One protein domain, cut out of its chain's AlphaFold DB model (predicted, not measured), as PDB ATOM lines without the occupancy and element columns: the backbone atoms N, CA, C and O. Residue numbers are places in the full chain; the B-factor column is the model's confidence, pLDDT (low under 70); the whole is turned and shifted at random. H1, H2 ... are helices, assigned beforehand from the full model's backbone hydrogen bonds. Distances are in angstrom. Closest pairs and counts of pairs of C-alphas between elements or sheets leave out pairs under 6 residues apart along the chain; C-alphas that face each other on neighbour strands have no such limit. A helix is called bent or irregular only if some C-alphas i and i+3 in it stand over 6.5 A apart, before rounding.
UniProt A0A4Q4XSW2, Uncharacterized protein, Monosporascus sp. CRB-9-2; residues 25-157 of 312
ATOM      1  N   PHE A  25     116.880 144.118  95.299       90.69
ATOM      2  CA  PHE A  25     116.375 143.434  94.099       90.69
ATOM      3  C   PHE A  25     116.273 144.360  92.877       90.69
ATOM      4  O   PHE A  25     116.001 143.886  91.780       90.69
ATOM      5  N   ALA A  26     116.510 145.667  93.040       88.88
ATOM      6  CA  ALA A  26     116.592 146.617  91.934       88.88
ATOM      7  C   ALA A  26     117.808 146.383  91.025       88.88
ATOM      8  O   ALA A  26     117.785 146.798  89.870       88.88
ATOM      9  N   ASN A  27     118.868 145.758  91.546       91.19
ATOM     10  CA  ASN A  27     120.085 145.494  90.789       91.19
ATOM     11  C   ASN A  27     120.044 144.068  90.235       91.19
ATOM     12  O   ASN A  27     119.742 143.126  90.974       91.19
ATOM     13  N   ALA A  28     120.404 143.896  88.964       93.00
ATOM     14  CA  ALA A  28     120.540 142.575  88.369       93.00
ATOM     15  C   ALA A  28     121.668 141.798  89.074       93.00
ATOM     16  O   ALA A  28     122.845 142.139  88.978       93.00
ATOM     17  N   ARG A  29     121.294 140.753  89.823       94.44
ATOM     18  CA  ARG A  29     122.214 139.817  90.508       94.44
ATOM     19  C   ARG A  29     122.281 138.464  89.797       94.44
ATOM     20  O   ARG A  29     122.497 137.430  90.422       94.44
ATOM     21  N   PHE A  30     122.027 138.489  88.501       96.00
ATOM     22  CA  PHE A  30     122.036 137.348  87.606       96.00
ATOM     23  C   PHE A  30     122.816 137.726  86.348       96.00
ATOM     24  O   PHE A  30     123.177 138.883  86.140       96.00
ATOM     25  N   THR A  31     123.067 136.739  85.512       97.00
ATOM     26  CA  THR A  31     123.762 136.820  84.235       97.00
ATOM     27  C   THR A  31     122.928 136.120  83.165       97.00
ATOM     28  O   THR A  31     121.917 135.480  83.461       97.00
ATOM     29  N   ALA A  32     123.346 136.203  81.902       97.44
ATOM     30  CA  ALA A  32     122.646 135.521  80.814       97.44
ATOM     31  C   ALA A  32     122.594 133.988  80.990       97.44
ATOM     32  O   ALA A  32     121.652 133.363  80.511       97.44
ATOM     33  N   VAL A  33     123.566 133.388  81.695       97.56
ATOM     34  CA  VAL A  33     123.589 131.935  81.944       97.56
ATOM     35  C   VAL A  33     122.594 131.492  83.017       97.56
ATOM     36  O   VAL A  33     122.274 130.312  83.094       97.56
ATOM     37  N   ASP A  34     122.073 132.429  83.815       97.69
ATOM     38  CA  ASP A  34     121.066 132.143  84.841       97.69
ATOM     39  C   ASP A  34     119.644 132.073  84.261       97.69
ATOM     40  O   ASP A  34     118.697 131.767  84.984       97.69
ATOM     41  N   VAL A  35     119.465 132.365  82.965       98.19
ATOM     42  CA  VAL A  35     118.180 132.194  82.280       98.19
ATOM     43  C   VAL A  35     117.922 130.695  82.083       98.19
ATOM     44  O   VAL A  35     118.713 130.044  81.396       98.19
ATOM     45  N   PRO A  36     116.824 130.131  82.628       98.06
ATOM     46  CA  PRO A  36     116.540 128.710  82.479       98.06
ATOM     47  C   PRO A  36     116.472 128.263  81.009       98.06
ATOM     48  O   PRO A  36     115.946 129.004  80.162       98.06
ATOM     49  N   PRO A  37     116.965 127.050  80.695       97.44
ATOM     50  CA  PRO A  37     116.933 126.511  79.341       97.44
ATOM     51  C   PRO A  37     115.496 126.149  78.926       97.44
ATOM     52  O   PRO A  37     114.572 126.196  79.736       97.44
ATOM     53  N   PHE A  38     115.281 125.804  77.654       97.75
ATOM     54  CA  PHE A  38     113.935 125.535  77.124       97.75
ATOM     55  C   PHE A  38     113.214 124.406  77.875       97.75
ATOM     56  O   PHE A  38     112.030 124.521  78.182       97.75
ATOM     57  N   GLU A  39     113.945 123.355  78.240       97.50
ATOM     58  CA  GLU A  39     113.441 122.165  78.928       97.50
ATOM     59  C   GLU A  39     112.803 122.511  80.277       97.50
ATOM     60  O   GLU A  39     111.820 121.890  80.680       97.50
ATOM     61  N   PHE A  40     113.323 123.538  80.959       96.88
ATOM     62  CA  PHE A  40     112.719 124.048  82.185       96.88
ATOM     63  C   PHE A  40     111.314 124.595  81.914       96.88
ATOM     64  O   PHE A  40     110.364 124.223  82.598       96.88
ATOM     65  N   TRP A  41     111.162 125.440  80.894       97.31
ATOM     66  CA  TRP A  41     109.875 126.043  80.549       97.31
ATOM     67  C   TRP A  41     108.878 124.998  80.062       97.31
ATOM     68  O   TRP A  41     107.731 125.019  80.491       97.31
ATOM     69  N   ALA A  42     109.325 124.030  79.258       96.94
ATOM     70  CA  ALA A  42     108.491 122.915  78.813       96.94
ATOM     71  C   ALA A  42     107.954 122.075  79.987       96.94
ATOM     72  O   ALA A  42     106.835 121.569  79.931       96.94
ATOM     73  N   ALA A  43     108.727 121.950  81.070       95.69
ATOM     74  CA  ALA A  43     108.303 121.236  82.271       95.69
ATOM     75  C   ALA A  43     107.388 122.061  83.197       95.69
ATOM     76  O   ALA A  43     106.568 121.477  83.910       95.69
ATOM     77  N   GLN A  44     107.544 123.390  83.232       95.25
ATOM     78  CA  GLN A  44     106.884 124.270  84.211       95.25
ATOM     79  C   GLN A  44     105.667 125.031  83.668       95.25
ATOM     80  O   GLN A  44     104.747 125.305  84.438       95.25
ATOM     81  N   ALA A  45     105.631 125.361  82.375       95.38
ATOM     82  CA  ALA A  45     104.541 126.107  81.747       95.38
ATOM     83  C   ALA A  45     103.348 125.180  81.457       95.38
ATOM     84  O   ALA A  45     103.102 124.770  80.324       95.38
ATOM     85  N   ARG A  46     102.655 124.774  82.525       94.00
ATOM     86  CA  ARG A  46     101.506 123.865  82.477       94.00
ATOM     87  C   ARG A  46     100.482 124.179  83.576       94.00
ATOM     88  O   ARG A  46     100.853 124.741  84.617       94.00
ATOM     89  N   PRO A  47      99.214 123.757  83.411       92.56
ATOM     90  CA  PRO A  47      98.209 123.883  84.457       92.56
ATOM     91  C   PRO A  47      98.639 123.196  85.768       92.56
ATOM     92  O   PRO A  47      99.332 122.174  85.732       92.56
ATOM     93  N   PRO A  48      98.225 123.719  86.937       89.38
ATOM     94  CA  PRO A  48      97.347 124.880  87.117       89.38
ATOM     95  C   PRO A  48      98.092 126.227  87.151       89.38
ATOM     96  O   PRO A  48      97.470 127.244  87.430       89.38
ATOM     97  N   LEU A  49      99.414 126.252  86.941       88.00
ATOM     98  CA  LEU A  49     100.206 127.475  87.107       88.00
ATOM     99  C   LEU A  49      99.973 128.482  85.976       88.00
ATOM    100  O   LEU A  49      99.946 129.688  86.224       88.00
ATOM    101  N   VAL A  50      99.852 127.977  84.750       92.56
ATOM    102  CA  VAL A  50      99.486 128.752  83.567       92.56
ATOM    103  C   VAL A  50      98.938 127.822  82.485       92.56
ATOM    104  O   VAL A  50      99.432 126.704  82.327       92.56
ATOM    105  N   ASP A  51      97.907 128.257  81.770       93.00
ATOM    106  CA  ASP A  51      97.263 127.524  80.673       93.00
ATOM    107  C   ASP A  51      97.398 128.230  79.313       93.00
ATOM    108  O   ASP A  51      97.264 127.583  78.275       93.00
ATOM    109  N   ASP A  52      97.722 129.523  79.312       96.06
ATOM    110  CA  ASP A  52      97.746 130.393  78.134       96.06
ATOM    111  C   ASP A  52      99.150 130.857  77.699       96.06
ATOM    112  O   ASP A  52      99.274 131.555  76.693       96.06
ATOM    113  N   LEU A  53     100.215 130.453  78.404       96.56
ATOM    114  CA  LEU A  53     101.602 130.802  78.064       96.56
ATOM    115  C   LEU A  53     102.388 129.588  77.543       96.56
ATOM    116  O   LEU A  53     102.767 128.722  78.338       96.56
ATOM    117  N   PRO A  54     102.706 129.524  76.236       97.31
ATOM    118  CA  PRO A  54     103.485 128.423  75.690       97.31
ATOM    119  C   PRO A  54     104.959 128.484  76.151       97.31
ATOM    120  O   PRO A  54     105.517 129.576  76.334       97.31
ATOM    121  N   PRO A  55     105.636 127.328  76.308       97.75
ATOM    122  CA  PRO A  55     107.042 127.258  76.717       97.75
ATOM    123  C   PRO A  55     107.999 128.102  75.863       97.75
ATOM    124  O   PRO A  55     108.948 128.692  76.384       97.75
ATOM    125  N   GLU A  56     107.757 128.185  74.553       98.19
ATOM    126  CA  GLU A  56     108.560 128.953  73.599       98.19
ATOM    127  C   GLU A  56     108.497 130.453  73.898       98.19
ATOM    128  O   GLU A  56     109.535 131.123  73.936       98.19
ATOM    129  N   GLU A  57     107.295 130.972  74.160       98.00
ATOM    130  CA  GLU A  57     107.086 132.368  74.548       98.00
ATOM    131  C   GLU A  57     107.740 132.653  75.898       98.00
ATOM    132  O   GLU A  57     108.375 133.697  76.070       98.00
ATOM    133  N   CYS A  58     107.656 131.704  76.832       98.19
ATOM    134  CA  CYS A  58     108.268 131.835  78.144       98.19
ATOM    135  C   CYS A  58     109.790 131.973  78.045       98.19
ATOM    136  O   CYS A  58     110.374 132.931  78.559       98.19
ATOM    137  N   ALA A  59     110.427 131.059  77.309       98.31
ATOM    138  CA  ALA A  59     111.866 131.069  77.090       98.31
ATOM    139  C   ALA A  59     112.324 132.333  76.342       98.31
ATOM    140  O   ALA A  59     113.318 132.959  76.721       98.31
ATOM    141  N   ALA A  60     111.602 132.733  75.289       98.44
ATOM    142  CA  ALA A  60     111.922 133.928  74.512       98.44
ATOM    143  C   ALA A  60     111.789 135.209  75.351       98.44
ATOM    144  O   ALA A  60     112.694 136.049  75.345       98.44
ATOM    145  N   THR A  61     110.705 135.335  76.117       98.56
ATOM    146  CA  THR A  61     110.444 136.492  76.981       98.56
ATOM    147  C   THR A  61     111.457 136.582  78.115       98.56
ATOM    148  O   THR A  61     111.985 137.665  78.362       98.56
ATOM    149  N   ALA A  62     111.808 135.460  78.755       98.50
ATOM    150  CA  ALA A  62     112.816 135.431  79.812       98.50
ATOM    151  C   ALA A  62     114.192 135.901  79.308       98.50
ATOM    152  O   ALA A  62     114.821 136.754  79.939       98.50
ATOM    153  N   ARG A  63     114.640 135.419  78.137       98.56
ATOM    154  CA  ARG A  63     115.898 135.874  77.512       98.56
ATOM    155  C   ARG A  63     115.854 137.357  77.157       98.56
ATOM    156  O   ARG A  63     116.805 138.080  77.442       98.56
ATOM    157  N   LYS A  64     114.752 137.816  76.553       98.31
ATOM    158  CA  LYS A  64     114.571 139.222  76.168       98.31
ATOM    159  C   LYS A  64     114.596 140.139  77.388       98.31
ATOM    160  O   LYS A  64     115.280 141.157  77.369       98.31
ATOM    161  N   TYR A  65     113.894 139.760  78.454       98.50
ATOM    162  CA  TYR A  65     113.906 140.485  79.719       98.50
ATOM    163  C   TYR A  65     115.312 140.537  80.326       98.50
ATOM    164  O   TYR A  65     115.776 141.615  80.687       98.50
ATOM    165  N   ALA A  66     116.007 139.396  80.403       98.19
ATOM    166  CA  ALA A  66     117.352 139.330  80.966       98.19
ATOM    167  C   ALA A  66     118.334 140.228  80.201       98.19
ATOM    168  O   ALA A  66     119.096 140.958  80.827       98.19
ATOM    169  N   ALA A  67     118.274 140.240  78.865       97.75
ATOM    170  CA  ALA A  67     119.095 141.127  78.045       97.75
ATOM    171  C   ALA A  67     118.851 142.613  78.370       97.75
ATOM    172  O   ALA A  67     119.808 143.346  78.605       97.75
ATOM    173  N   LEU A  68     117.585 143.042  78.462       97.56
ATOM    174  CA  LEU A  68     117.228 144.429  78.797       97.56
ATOM    175  C   LEU A  68     117.681 144.825  80.206       97.56
ATOM    176  O   LEU A  68     118.216 145.913  80.410       97.56
ATOM    177  N   ALA A  69     117.484 143.933  81.176       96.75
ATOM    178  CA  ALA A  69     117.861 144.169  82.561       96.75
ATOM    179  C   ALA A  69     119.383 144.246  82.760       96.75
ATOM    180  O   ALA A  69     119.839 144.977  83.634       96.75
ATOM    181  N   LEU A  70     120.159 143.506  81.960       96.19
ATOM    182  CA  LEU A  70     121.624 143.535  81.983       96.19
ATOM    183  C   LEU A  70     122.211 144.734  81.228       96.19
ATOM    184  O   LEU A  70     123.277 145.212  81.602       96.19
ATOM    185  N   GLU A  71     121.535 145.218  80.180       96.19
ATOM    186  CA  GLU A  71     121.907 146.461  79.490       96.19
ATOM    187  C   GLU A  71     121.692 147.694  80.387       96.19
ATOM    188  O   GLU A  71     122.458 148.653  80.312       96.19
ATOM    189  N   ASP A  72     120.657 147.655  81.238       93.00
ATOM    190  CA  ASP A  72     120.275 148.695  82.208       93.00
ATOM    191  C   ASP A  72     120.182 150.113  81.607       93.00
ATOM    192  O   ASP A  72     120.605 151.114  82.189       93.00
ATOM    193  N   SER A  73     119.601 150.216  80.408       92.81
ATOM    194  CA  SER A  73     119.381 151.506  79.749       92.81
ATOM    195  C   SER A  73     118.341 152.360  80.490       92.81
ATOM    196  O   SER A  73     117.400 151.867  81.108       92.81
ATOM    197  N   SER A  74     118.466 153.688  80.447       91.81
ATOM    198  CA  SER A  74     117.523 154.565  81.157       91.81
ATOM    199  C   SER A  74     116.068 154.310  80.733       91.81
ATOM    200  O   SER A  74     115.763 154.331  79.540       91.81
ATOM    201  N   ASN A  75     115.168 154.159  81.708       92.69
ATOM    202  CA  ASN A  75     113.724 153.951  81.530       92.69
ATOM    203  C   ASN A  75     113.313 152.626  80.844       92.69
ATOM    204  O   ASN A  75     112.214 152.517  80.283       92.69
ATOM    205  N   TRP A  76     114.180 151.606  80.835       94.44
ATOM    206  CA  TRP A  76     113.849 150.321  80.204       94.44
ATOM    207  C   TRP A  76     112.636 149.642  80.860       94.44
ATOM    208  O   TRP A  76     111.825 149.024  80.172       94.44
ATOM    209  N   ARG A  77     112.466 149.805  82.180       95.19
ATOM    210  CA  ARG A  77     111.368 149.202  82.953       95.19
ATOM    211  C   ARG A  77     110.018 149.774  82.529       95.19
ATOM    212  O   ARG A  77     109.093 149.027  82.226       95.19
ATOM    213  N   GLU A  78     109.924 151.093  82.435       95.19
ATOM    214  CA  GLU A  78     108.716 151.833  82.058       95.19
ATOM    215  C   GLU A  78     108.313 151.572  80.600       95.19
ATOM    216  O   GLU A  78     107.149 151.717  80.235       95.19
ATOM    217  N   THR A  79     109.265 151.151  79.762       96.19
ATOM    218  CA  THR A  79     109.044 150.876  78.337       96.19
ATOM    219  C   THR A  79     108.865 149.387  78.011       96.19
ATOM    220  O   THR A  79     108.651 149.052  76.843       96.19
ATOM    221  N   LEU A  80     108.868 148.489  79.009       95.38
ATOM    222  CA  LEU A  80     108.729 147.033  78.828       95.38
ATOM    223  C   LEU A  80     107.520 146.644  77.969       95.38
ATOM    224  O   LEU A  80     107.668 145.953  76.959       95.38
ATOM    225  N   THR A  81     106.332 147.129  78.327       96.00
ATOM    226  CA  THR A  81     105.107 146.796  77.594       96.00
ATOM    227  C   THR A  81     105.057 147.522  76.252       96.00
ATOM    228  O   THR A  81     104.907 146.889  75.211       96.00
ATOM    229  N   ALA A  82     105.223 148.850  76.257       96.62
ATOM    230  CA  ALA A  82     104.971 149.684  75.080       96.62
ATOM    231  C   ALA A  82     106.014 149.516  73.963       96.62
ATOM    232  O   ALA A  82     105.662 149.545  72.788       96.62
ATOM    233  N   LYS A  83     107.295 149.350  74.315       97.19
ATOM    234  CA  LYS A  83     108.402 149.258  73.349       97.19
ATOM    235  C   LYS A  83     108.848 147.822  73.113       97.19
ATOM    236  O   LYS A  83     109.206 147.464  71.995       97.19
ATOM    237  N   HIS A  84     108.860 147.005  74.163       96.69
ATOM    238  CA  HIS A  84     109.404 145.651  74.088       96.69
ATOM    239  C   HIS A  84     108.324 144.570  73.989       96.69
ATOM    240  O   HIS A  84     108.680 143.414  73.765       96.69
ATOM    241  N   GLY A  85     107.037 144.914  74.091       97.31
ATOM    242  CA  GLY A  85     105.942 143.947  73.987       97.31
ATOM    243  C   GLY A  85     105.982 142.874  75.076       97.31
ATOM    244  O   GLY A  85     105.484 141.777  74.863       97.31
ATOM    245  N   ILE A  86     106.624 143.155  76.215       98.00
ATOM    246  CA  ILE A  86     106.705 142.227  77.343       98.00
ATOM    247  C   ILE A  86     105.581 142.578  78.314       98.00
ATOM    248  O   ILE A  86     105.614 143.637  78.942       98.00
ATOM    249  N   SER A  87     104.589 141.699  78.442       98.00
ATOM    250  CA  SER A  87     103.482 141.915  79.373       98.00
ATOM    251  C   SER A  87     103.914 141.663  80.828       98.00
ATOM    252  O   SER A  87     104.721 140.774  81.116       98.00
ATOM    253  N   LEU A  88     103.353 142.428  81.771       98.25
ATOM    254  CA  LEU A  88     103.607 142.221  83.206       98.25
ATOM    255  C   LEU A  88     103.003 140.908  83.719       98.25
ATOM    256  O   LEU A  88     103.544 140.321  84.652       98.25
ATOM    257  N   TYR A  89     101.926 140.443  83.078       97.75
ATOM    258  CA  TYR A  89     101.323 139.134  83.316       97.75
ATOM    259  C   TYR A  89     102.321 138.012  83.015       97.75
ATOM    260  O   TYR A  89     102.670 137.240  83.907       97.75
ATOM    261  N   THR A  90     102.883 137.999  81.803       98.12
ATOM    262  CA  THR A  90     103.890 137.017  81.383       98.12
ATOM    263  C   THR A  90     105.073 137.029  82.349       98.12
ATOM    264  O   THR A  90     105.454 135.989  82.874       98.12
ATOM    265  N   LEU A  91     105.614 138.209  82.675       98.50
ATOM    266  CA  LEU A  91     106.721 138.336  83.630       98.50
ATOM    267  C   LEU A  91     106.400 137.762  85.015       98.50
ATOM    268  O   LEU A  91     107.232 137.063  85.593       98.50
ATOM    269  N   HIS A  92     105.207 138.026  85.543       98.31
ATOM    270  CA  HIS A  92     104.786 137.487  86.831       98.31
ATOM    271  C   HIS A  92     104.788 135.954  86.841       98.31
ATOM    272  O   HIS A  92     105.383 135.347  87.734       98.31
ATOM    273  N   HIS A  93     104.193 135.323  85.825       98.06
ATOM    274  CA  HIS A  93     104.158 133.864  85.725       98.06
ATOM    275  C   HIS A  93     105.548 133.260  85.494       98.06
ATOM    276  O   HIS A  93     105.878 132.259  86.129       98.06
ATOM    277  N   LEU A  94     106.405 133.890  84.680       98.19
ATOM    278  CA  LEU A  94     107.805 133.470  84.522       98.19
ATOM    279  C   LEU A  94     108.554 133.464  85.847       98.19
ATOM    280  O   LEU A  94     109.244 132.498  86.172       98.19
ATOM    281  N   ALA A  95     108.400 134.528  86.629       98.31
ATOM    282  CA  ALA A  95     109.047 134.609  87.920       98.31
ATOM    283  C   ALA A  95     108.525 133.549  88.896       98.31
ATOM    284  O   ALA A  95     109.329 132.921  89.585       98.31
ATOM    285  N   ASN A  96     107.210 133.308  88.927       97.69
ATOM    286  CA  ASN A  96     106.620 132.255  89.754       97.69
ATOM    287  C   ASN A  96     107.110 130.863  89.340       97.69
ATOM    288  O   ASN A  96     107.469 130.086  90.218       97.69
ATOM    289  N   MET A  97     107.206 130.564  88.038       97.56
ATOM    290  CA  MET A  97     107.785 129.306  87.543       97.56
ATOM    291  C   MET A  97     109.214 129.108  88.060       97.56
ATOM    292  O   MET A  97     109.533 128.055  88.608       97.56
ATOM    293  N   ILE A  98     110.061 130.137  87.951       97.69
ATOM    294  CA  ILE A  98     111.442 130.114  88.456       97.69
ATOM    295  C   ILE A  98     111.484 129.879  89.974       97.69
ATOM    296  O   ILE A  98     112.245 129.039  90.447       97.69
ATOM    297  N   ILE A  99     110.672 130.615  90.736       96.88
ATOM    298  CA  ILE A  99     110.642 130.597  92.210       96.88
ATOM    299  C   ILE A  99     109.992 129.322  92.773       96.88
ATOM    300  O   ILE A  99     110.262 128.921  93.900       96.88
ATOM    301  N   MET A 100     109.107 128.671  92.027       93.62
ATOM    302  CA  MET A 100     108.520 127.392  92.437       93.62
ATOM    303  C   MET A 100     109.383 126.192  92.044       93.62
ATOM    304  O   MET A 100     109.183 125.099  92.579       93.62
ATOM    305  N   GLY A 101     110.330 126.383  91.124       91.19
ATOM    306  CA  GLY A 101     111.290 125.363  90.734       91.19
ATOM    307  C   GLY A 101     112.299 125.021  91.842       91.19
ATOM    308  O   GLY A 101     112.332 125.654  92.902       91.19
ATOM    309  N   PRO A 102     113.159 124.014  91.605       88.81
ATOM    310  CA  PRO A 102     114.248 123.685  92.516       88.81
ATOM    311  C   PRO A 102     115.160 124.898  92.775       88.81
ATOM    312  O   PRO A 102     115.378 125.702  91.859       88.81
ATOM    313  N   PRO A 103     115.745 125.025  93.983       90.00
ATOM    314  CA  PRO A 103     116.700 126.087  94.282       90.00
ATOM    315  C   PRO A 103     117.813 126.155  93.229       90.00
ATOM    316  O   PRO A 103     118.500 125.169  92.974       90.00
ATOM    317  N   SER A 104     117.986 127.321  92.606       94.25
ATOM    318  CA  SER A 104     118.961 127.532  91.531       94.25
ATOM    319  C   SER A 104     119.388 129.005  91.441       94.25
ATOM    320  O   SER A 104     118.685 129.878  91.959       94.25
ATOM    321  N   PRO A 105     120.511 129.322  90.767       94.38
ATOM    322  CA  PRO A 105     120.923 130.707  90.507       94.38
ATOM    323  C   PRO A 105     119.861 131.558  89.790       94.38
ATOM    324  O   PRO A 105     119.770 132.765  90.030       94.38
ATOM    325  N   ALA A 106     118.985 130.922  89.000       96.88
ATOM    326  CA  ALA A 106     117.854 131.567  88.331       96.88
ATOM    327  C   ALA A 106     116.903 132.278  89.311       96.88
ATOM    328  O   ALA A 106     116.197 133.204  88.921       96.88
ATOM    329  N   TRP A 107     116.920 131.931  90.602       96.75
ATOM    330  CA  TRP A 107     116.145 132.628  91.630       96.75
ATOM    331  C   TRP A 107     116.390 134.145  91.659       96.75
ATOM    332  O   TRP A 107     115.463 134.933  91.880       96.75
ATOM    333  N   ASN A 108     117.629 134.576  91.401       96.31
ATOM    334  CA  ASN A 108     117.967 135.998  91.324       96.31
ATOM    335  C   ASN A 108     117.247 136.684  90.154       96.31
ATOM    336  O   ASN A 108     116.766 137.805  90.307       96.31
ATOM    337  N   LEU A 109     117.113 135.999  89.013       97.81
ATOM    338  CA  LEU A 109     116.312 136.470  87.883       97.81
ATOM    339  C   LEU A 109     114.825 136.550  88.259       97.81
ATOM    340  O   LEU A 109     114.209 137.593  88.061       97.81
ATOM    341  N   GLY A 110     114.260 135.497  88.861       98.06
ATOM    342  CA  GLY A 110     112.848 135.471  89.268       98.06
ATOM    343  C   GLY A 110     112.481 136.607  90.232       98.06
ATOM    344  O   GLY A 110     111.533 137.356  90.000       98.06
ATOM    345  N   THR A 111     113.269 136.799  91.291       97.56
ATOM    346  CA  THR A 111     113.046 137.889  92.260       97.56
ATOM    347  C   THR A 111     113.240 139.280  91.653       97.56
ATOM    348  O   THR A 111     112.465 140.185  91.964       97.56
ATOM    349  N   HIS A 112     114.204 139.458  90.743       97.88
ATOM    350  CA  HIS A 112     114.383 140.718  90.016       97.88
ATOM    351  C   HIS A 112     113.198 141.022  89.081       97.88
ATOM    352  O   HIS A 112     112.740 142.170  89.020       97.88
ATOM    353  N   ILE A 113     112.650 140.006  88.399       98.50
ATOM    354  CA  ILE A 113     111.424 140.135  87.597       98.50
ATOM    355  C   ILE A 113     110.260 140.597  88.477       98.50
ATOM    356  O   ILE A 113     109.644 141.623  88.177       98.50
ATOM    357  N   LEU A 114     109.986 139.905  89.592       98.50
ATOM    358  CA  LEU A 114     108.908 140.302  90.504       98.50
ATOM    359  C   LEU A 114     109.100 141.724  91.026       98.50
ATOM    360  O   LEU A 114     108.145 142.500  91.044       98.50
ATOM    361  N   TYR A 115     110.321 142.090  91.414       98.00
ATOM    362  CA  TYR A 115     110.618 143.432  91.900       98.00
ATOM    363  C   TYR A 115     110.399 144.503  90.823       98.00
ATOM    364  O   TYR A 115     109.829 145.556  91.104       98.00
ATOM    365  N   THR A 116     110.757 144.219  89.570       98.06
ATOM    366  CA  THR A 116     110.450 145.109  88.439       98.06
ATOM    367  C   THR A 116     108.939 145.290  88.279       98.06
ATOM    368  O   THR A 116     108.456 146.412  88.159       98.06
ATOM    369  N   CYS A 117     108.163 144.206  88.362       98.50
ATOM    370  CA  CYS A 117     106.702 144.279  88.344       98.50
ATOM    371  C   CYS A 117     106.135 145.080  89.535       98.50
ATOM    372  O   CYS A 117     105.166 145.816  89.362       98.50
ATOM    373  N   VAL A 118     106.743 144.988  90.725       98.25
ATOM    374  CA  VAL A 118     106.386 145.812  91.896       98.25
ATOM    375  C   VAL A 118     106.607 147.298  91.619       98.25
ATOM    376  O   VAL A 118     105.730 148.105  91.923       98.25
ATOM    377  N   GLN A 119     107.740 147.672  91.015       97.00
ATOM    378  CA  GLN A 119     108.023 149.066  90.643       97.00
ATOM    379  C   GLN A 119     106.992 149.613  89.647       97.00
ATOM    380  O   GLN A 119     106.601 150.774  89.731       97.00
ATOM    381  N   LEU A 120     106.481 148.751  88.770       97.06
ATOM    382  CA  LEU A 120     105.418 149.064  87.815       97.06
ATOM    383  C   LEU A 120     104.005 148.902  88.403       97.06
ATOM    384  O   LEU A 120     103.021 148.895  87.668       97.06
ATOM    385  N   SER A 121     103.889 148.794  89.731       97.25
ATOM    386  CA  SER A 121     102.623 148.691  90.469       97.25
ATOM    387  C   SER A 121     101.733 147.515  90.043       97.25
ATOM    388  O   SER A 121     100.508 147.576  90.159       97.25
ATOM    389  N   TYR A 122     102.333 146.419  89.570       98.06
ATOM    390  CA  TYR A 122     101.593 145.220  89.192       98.06
ATOM    391  C   TYR A 122     101.169 144.429  90.432       98.06
ATOM    392  O   TYR A 122     101.989 143.795  91.104       98.06
ATOM    393  N   ARG A 123      99.865 144.472  90.728       97.81
ATOM    394  CA  ARG A 123      99.238 143.906  91.933       97.81
ATOM    395  C   ARG A 123      99.683 142.468  92.261       97.81
ATOM    396  O   ARG A 123     100.156 142.279  93.382       97.81
ATOM    397  N   PRO A 124      99.588 141.473  91.355       98.06
ATOM    398  CA  PRO A 124      99.979 140.099  91.680       98.06
ATOM    399  C   PRO A 124     101.420 139.993  92.190       98.06
ATOM    400  O   PRO A 124     101.680 139.356  93.205       98.06
ATOM    401  N   SER A 125     102.367 140.698  91.560       98.44
ATOM    402  CA  SER A 125     103.770 140.683  91.993       98.44
ATOM    403  C   SER A 125     103.998 141.371  93.339       98.44
ATOM    404  O   SER A 125     104.865 140.931  94.092       98.44
ATOM    405  N   ILE A 126     103.214 142.401  93.682       98.62
ATOM    406  CA  ILE A 126     103.235 143.017  95.021       98.62
ATOM    407  C   ILE A 126     102.840 141.983  96.079       98.62
ATOM    408  O   ILE A 126     103.584 141.773  97.040       98.62
ATOM    409  N   LEU A 127     101.708 141.302  95.880       98.50
ATOM    410  CA  LEU A 127     101.212 140.285  96.810       98.50
ATOM    411  C   LEU A 127     102.186 139.105  96.929       98.50
ATOM    412  O   LEU A 127     102.503 138.679  98.044       98.50
ATOM    413  N   THR A 128     102.729 138.622  95.809       98.19
ATOM    414  CA  THR A 128     103.721 137.537  95.796       98.19
ATOM    415  C   THR A 128     105.001 137.919  96.531       98.19
ATOM    416  O   THR A 128     105.483 137.130  97.344       98.19
ATOM    417  N   MET A 129     105.547 139.118  96.312       98.44
ATOM    418  CA  MET A 129     106.779 139.553  96.982       98.44
ATOM    419  C   MET A 129     106.603 139.678  98.495       98.44
ATOM    420  O   MET A 129     107.452 139.202  99.249       98.44
ATOM    421  N   VAL A 130     105.487 140.247  98.961       98.50
ATOM    422  CA  VAL A 130     105.205 140.334 100.403       98.50
ATOM    423  C   VAL A 130     104.950 138.949 101.003       98.50
ATOM    424  O   VAL A 130     105.439 138.648 102.093       98.50
ATOM    425  N   ARG A 131     104.267 138.048 100.285       97.94
ATOM    426  CA  ARG A 131     104.110 136.649 100.718       97.94
ATOM    427  C   ARG A 131     105.450 135.924 100.805       97.94
ATOM    428  O   ARG A 131     105.653 135.145 101.736       97.94
ATOM    429  N   LEU A 132     106.362 136.169  99.867       97.12
ATOM    430  CA  LEU A 132     107.705 135.594  99.888       97.12
ATOM    431  C   LEU A 132     108.495 136.092 101.106       97.12
ATOM    432  O   LEU A 132     109.087 135.274 101.814       97.12
ATOM    433  N   ALA A 133     108.436 137.393 101.406       97.81
ATOM    434  CA  ALA A 133     109.021 137.974 102.617       97.81
ATOM    435  C   ALA A 133     108.445 137.329 103.889       97.81
ATOM    436  O   ALA A 133     109.189 136.867 104.752       97.81
ATOM    437  N   LEU A 134     107.117 137.202 103.970       97.56
ATOM    438  CA  LEU A 134     106.417 136.572 105.092       97.56
ATOM    439  C   LEU A 134     106.833 135.106 105.290       97.56
ATOM    440  O   LEU A 134     107.131 134.690 106.409       97.56
ATOM    441  N   ARG A 135     106.865 134.305 104.217       96.31
ATOM    442  CA  ARG A 135     107.224 132.877 104.289       96.31
ATOM    443  C   ARG A 135     108.685 132.655 104.657       96.31
ATOM    444  O   ARG A 135     108.981 131.682 105.341       96.31
ATOM    445  N   SER A 136     109.570 133.540 104.208       95.94
ATOM    446  CA  SER A 136     111.006 133.463 104.487       95.94
ATOM    447  C   SER A 136     111.420 134.142 105.796       95.94
ATOM    448  O   SER A 136     112.603 134.127 106.117       95.94
ATOM    449  N   ASN A 137     110.464 134.691 106.561       96.88
ATOM    450  CA  ASN A 137     110.709 135.467 107.780       96.88
ATOM    451  C   ASN A 137     111.643 136.673 107.549       96.88
ATOM    452  O   ASN A 137     112.564 136.918 108.319       96.88
ATOM    453  N   LYS A 138     111.400 137.396 106.451       97.19
ATOM    454  CA  LYS A 138     112.179 138.547 105.968       97.19
ATOM    455  C   LYS A 138     111.328 139.810 105.795       97.19
ATOM    456  O   LYS A 138     111.678 140.697 105.025       97.19
ATOM    457  N   LEU A 139     110.169 139.879 106.451       97.12
ATOM    458  CA  LEU A 139     109.409 141.130 106.516       97.12
ATOM    459  C   LEU A 139     110.215 142.176 107.290       97.12
ATOM    460  O   LEU A 139     110.786 141.863 108.331       97.12
ATOM    461  N   GLY A 140     110.255 143.403 106.781       96.25
ATOM    462  CA  GLY A 140     111.107 144.474 107.285       96.25
ATOM    463  C   GLY A 140     112.537 144.436 106.738       96.25
ATOM    464  O   GLY A 140     113.272 145.413 106.908       96.25
ATOM    465  N   ASP A 141     112.944 143.367 106.038       96.50
ATOM    466  CA  ASP A 141     114.232 143.361 105.352       96.50
ATOM    467  C   ASP A 141     114.223 144.400 104.235       96.50
ATOM    468  O   ASP A 141     113.307 144.499 103.414       96.50
ATOM    469  N   ARG A 142     115.342 145.108 104.109       93.75
ATOM    470  CA  ARG A 142     115.512 146.169 103.119       93.75
ATOM    471  C   ARG A 142     115.235 145.730 101.677       93.75
ATOM    472  O   ARG A 142     114.729 146.521 100.890       93.75
ATOM    473  N   GLN A 143     115.560 144.488 101.323       95.06
ATOM    474  CA  GLN A 143     115.317 143.959  99.978       95.06
ATOM    475  C   GLN A 143     113.818 143.891  99.628       95.06
ATOM    476  O   GLN A 143     113.462 143.997  98.459       95.06
ATOM    477  N   PHE A 144     112.931 143.786 100.625       96.81
ATOM    478  CA  PHE A 144     111.478 143.746 100.442       96.81
ATOM    479  C   PHE A 144     110.785 145.097 100.665       96.81
ATOM    480  O   PHE A 144     109.598 145.210 100.362       96.81
ATOM    481  N   SER A 145     111.504 146.146 101.088       96.00
ATOM    482  CA  SER A 145     110.891 147.429 101.469       96.00
ATOM    483  C   SER A 145     110.029 148.039 100.358       96.00
ATOM    484  O   SER A 145     108.920 148.492 100.616       96.00
ATOM    485  N   GLY A 146     110.478 147.974  99.099       96.25
ATOM    486  CA  GLY A 146     109.697 148.478  97.963       96.25
ATOM    487  C   GLY A 146     108.376 147.726  97.754       96.25
ATOM    488  O   GLY A 146     107.370 148.338  97.391       96.25
ATOM    489  N   ALA A 147     108.354 146.417  98.020       98.06
ATOM    490  CA  ALA A 147     107.136 145.613  97.962       98.06
ATOM    491  C   ALA A 147     106.215 145.898  99.151       98.06
ATOM    492  O   ALA A 147     105.009 146.022  98.957       98.06
ATOM    493  N   GLU A 148     106.765 146.069 100.354       98.25
ATOM    494  CA  GLU A 148     105.999 146.437 101.551       98.25
ATOM    495  C   GLU A 148     105.362 147.826 101.421       98.25
ATOM    496  O   GLU A 148     104.183 147.998 101.722       98.25
ATOM    497  N   GLU A 149     106.088 148.807 100.884       98.19
ATOM    498  CA  GLU A 149     105.551 150.136 100.585       98.19
ATOM    499  C   GLU A 149     104.442 150.080  99.524       98.19
ATOM    500  O   GLU A 149     103.404 150.732  99.663       98.19
ATOM    501  N   ALA A 150     104.641 149.302  98.454       98.06
ATOM    502  CA  ALA A 150     103.625 149.107  97.421       98.06
ATOM    503  C   ALA A 150     102.376 148.408  97.972       98.06
ATOM    504  O   ALA A 150     101.251 148.808  97.667       98.06
ATOM    505  N   PHE A 151     102.569 147.417  98.837       98.50
ATOM    506  CA  PHE A 151     101.496 146.714  99.522       98.50
ATOM    507  C   PHE A 151     100.741 147.622 100.496       98.50
ATOM    508  O   PHE A 151      99.514 147.603 100.509       98.50
ATOM    509  N   ALA A 152     101.432 148.491 101.237       98.38
ATOM    510  CA  ALA A 152     100.796 149.482 102.102       98.38
ATOM    511  C   ALA A 152      99.903 150.454 101.308       98.38
ATOM    512  O   ALA A 152      98.788 150.758 101.736       98.38
ATOM    513  N   ARG A 153     100.347 150.899 100.120       97.62
ATOM    514  CA  ARG A 153      99.522 151.724  99.215       97.62
ATOM    515  C   ARG A 153      98.281 150.981  98.730       97.62
ATOM    516  O   ARG A 153      97.209 151.577  98.657       97.62
ATOM    517  N   LEU A 154      98.422 149.696  98.418       96.31
ATOM    518  CA  LEU A 154      97.310 148.849  98.007       96.31
ATOM    519  C   LEU A 154      96.308 148.658  99.164       96.31
ATOM    520  O   LEU A 154      95.108 148.857  98.990       96.31
ATOM    521  N   LEU A 155      96.798 148.385 100.375       97.31
ATOM    522  CA  LEU A 155      95.973 148.221 101.576       97.31
ATOM    523  C   LEU A 155      95.238 149.486 102.018       97.31
ATOM    524  O   LEU A 155      94.202 149.372 102.675       97.31
ATOM    525  N   ALA A 156      95.741 150.675 101.681       97.12
ATOM    526  CA  ALA A 156      95.125 151.939 102.081       97.12
ATOM    527  C   ALA A 156      93.648 152.046 101.653       97.12
ATOM    528  O   ALA A 156      92.854 152.684 102.341       97.12
ATOM    529  N   ARG A 157      93.265 151.381 100.555       92.81
ATOM    530  CA  ARG A 157      91.892 151.369 100.031       92.81
ATOM    531  C   ARG A 157      90.982 150.334 100.696       92.81
ATOM    532  O   ARG A 157      89.772 150.533 100.749       92.81
TER     533      ARG A 157
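This is residues 25 to 157 of the 312 residues of an uncharacterized protein of Monosporascus sp. CRB-9-2 (UniProt A0A4Q4XSW2). The longest helix, H2, crosses one side of a middle hairpin made by H4 and H5, while H6 and H7 cross each other on the opposite side of that hairpin and pack on H5. H1 packs on the first residues of H2, and the short H3 lies near H2. The printed part has 133 residues with seven named helices, H1 to H7 in order along the chain, and no named strand; its class is all helix. It is compact, with a radius of gyration of the C-alphas of 14.2 A, and spans 39 by 33 by 27 A.

H2, residues 55 to 71, is 24.4 A long from its first to its last C-alpha and begins with C-alpha 55 at (107.042, 127.258, 76.717). Before it comes H1, residues 38 to 44, 10.1 A, with C-alpha 38 at (113.935, 125.535, 77.124). After it come H3, residues 80 to 84, 5.0 A, and H4, residues 88 to 100, 18.1 A. H5, residues 107 to 119, and H6, residues 123 to 135, are each 18.4 A long. H7, residues 142 to 155, is 19.7 A long and ends with C-alpha 155 at (95.973, 148.221, 101.576); it is irregular, with C-alphas 143 and 146 7.5 A apart.

H2 touches H4 with residues 58 to 62 alone, about perpendicular at 82 degrees; the closest C-alphas, of Cys 58 and Leu 94, are 6.6 A apart. With residues 55 to 59 alone H2 touches H1, at a steep tilt of 65 degrees, opposite ways; the closest C-alphas are those of Trp 41 and Pro 55, 4.9 A. H2 and H3 are near each other, their closest C-alphas 8.4 A apart. H4 and H5 form a helical hairpin at a shallow tilt of 33 degrees, only just short of steep, with the C-alphas of Ala 95 and Gly 110 closest at 4.1 A. H5 is the hub, touching H4, H6 and H7. The C-alpha of Val 118 is closest both to that of Ile 126 in H6, 5.2 A, and to that of Ala 147 in H7, 6.1 A. H6 and H7 touch at a steep tilt of 53 degrees, opposite ways, with the C-alphas of Ile 126 and Ala 147 closest at 5.5 A. H2 is apart from H6 and H7. In H1 to H6 every O i to N i+4 pair is within hydrogen-bond range; in H7, 8 of 10 are.

The C-alphas farthest apart are those of Glu 39 and Arg 157, 42.0 A. The printed part has no cut. The links H3 to H4 and H5 to H6 are tight, the others short. Residues 25 to 37 hold no named element. The mean pLDDT of the printed part is 96.5, and no printed residue is under 70.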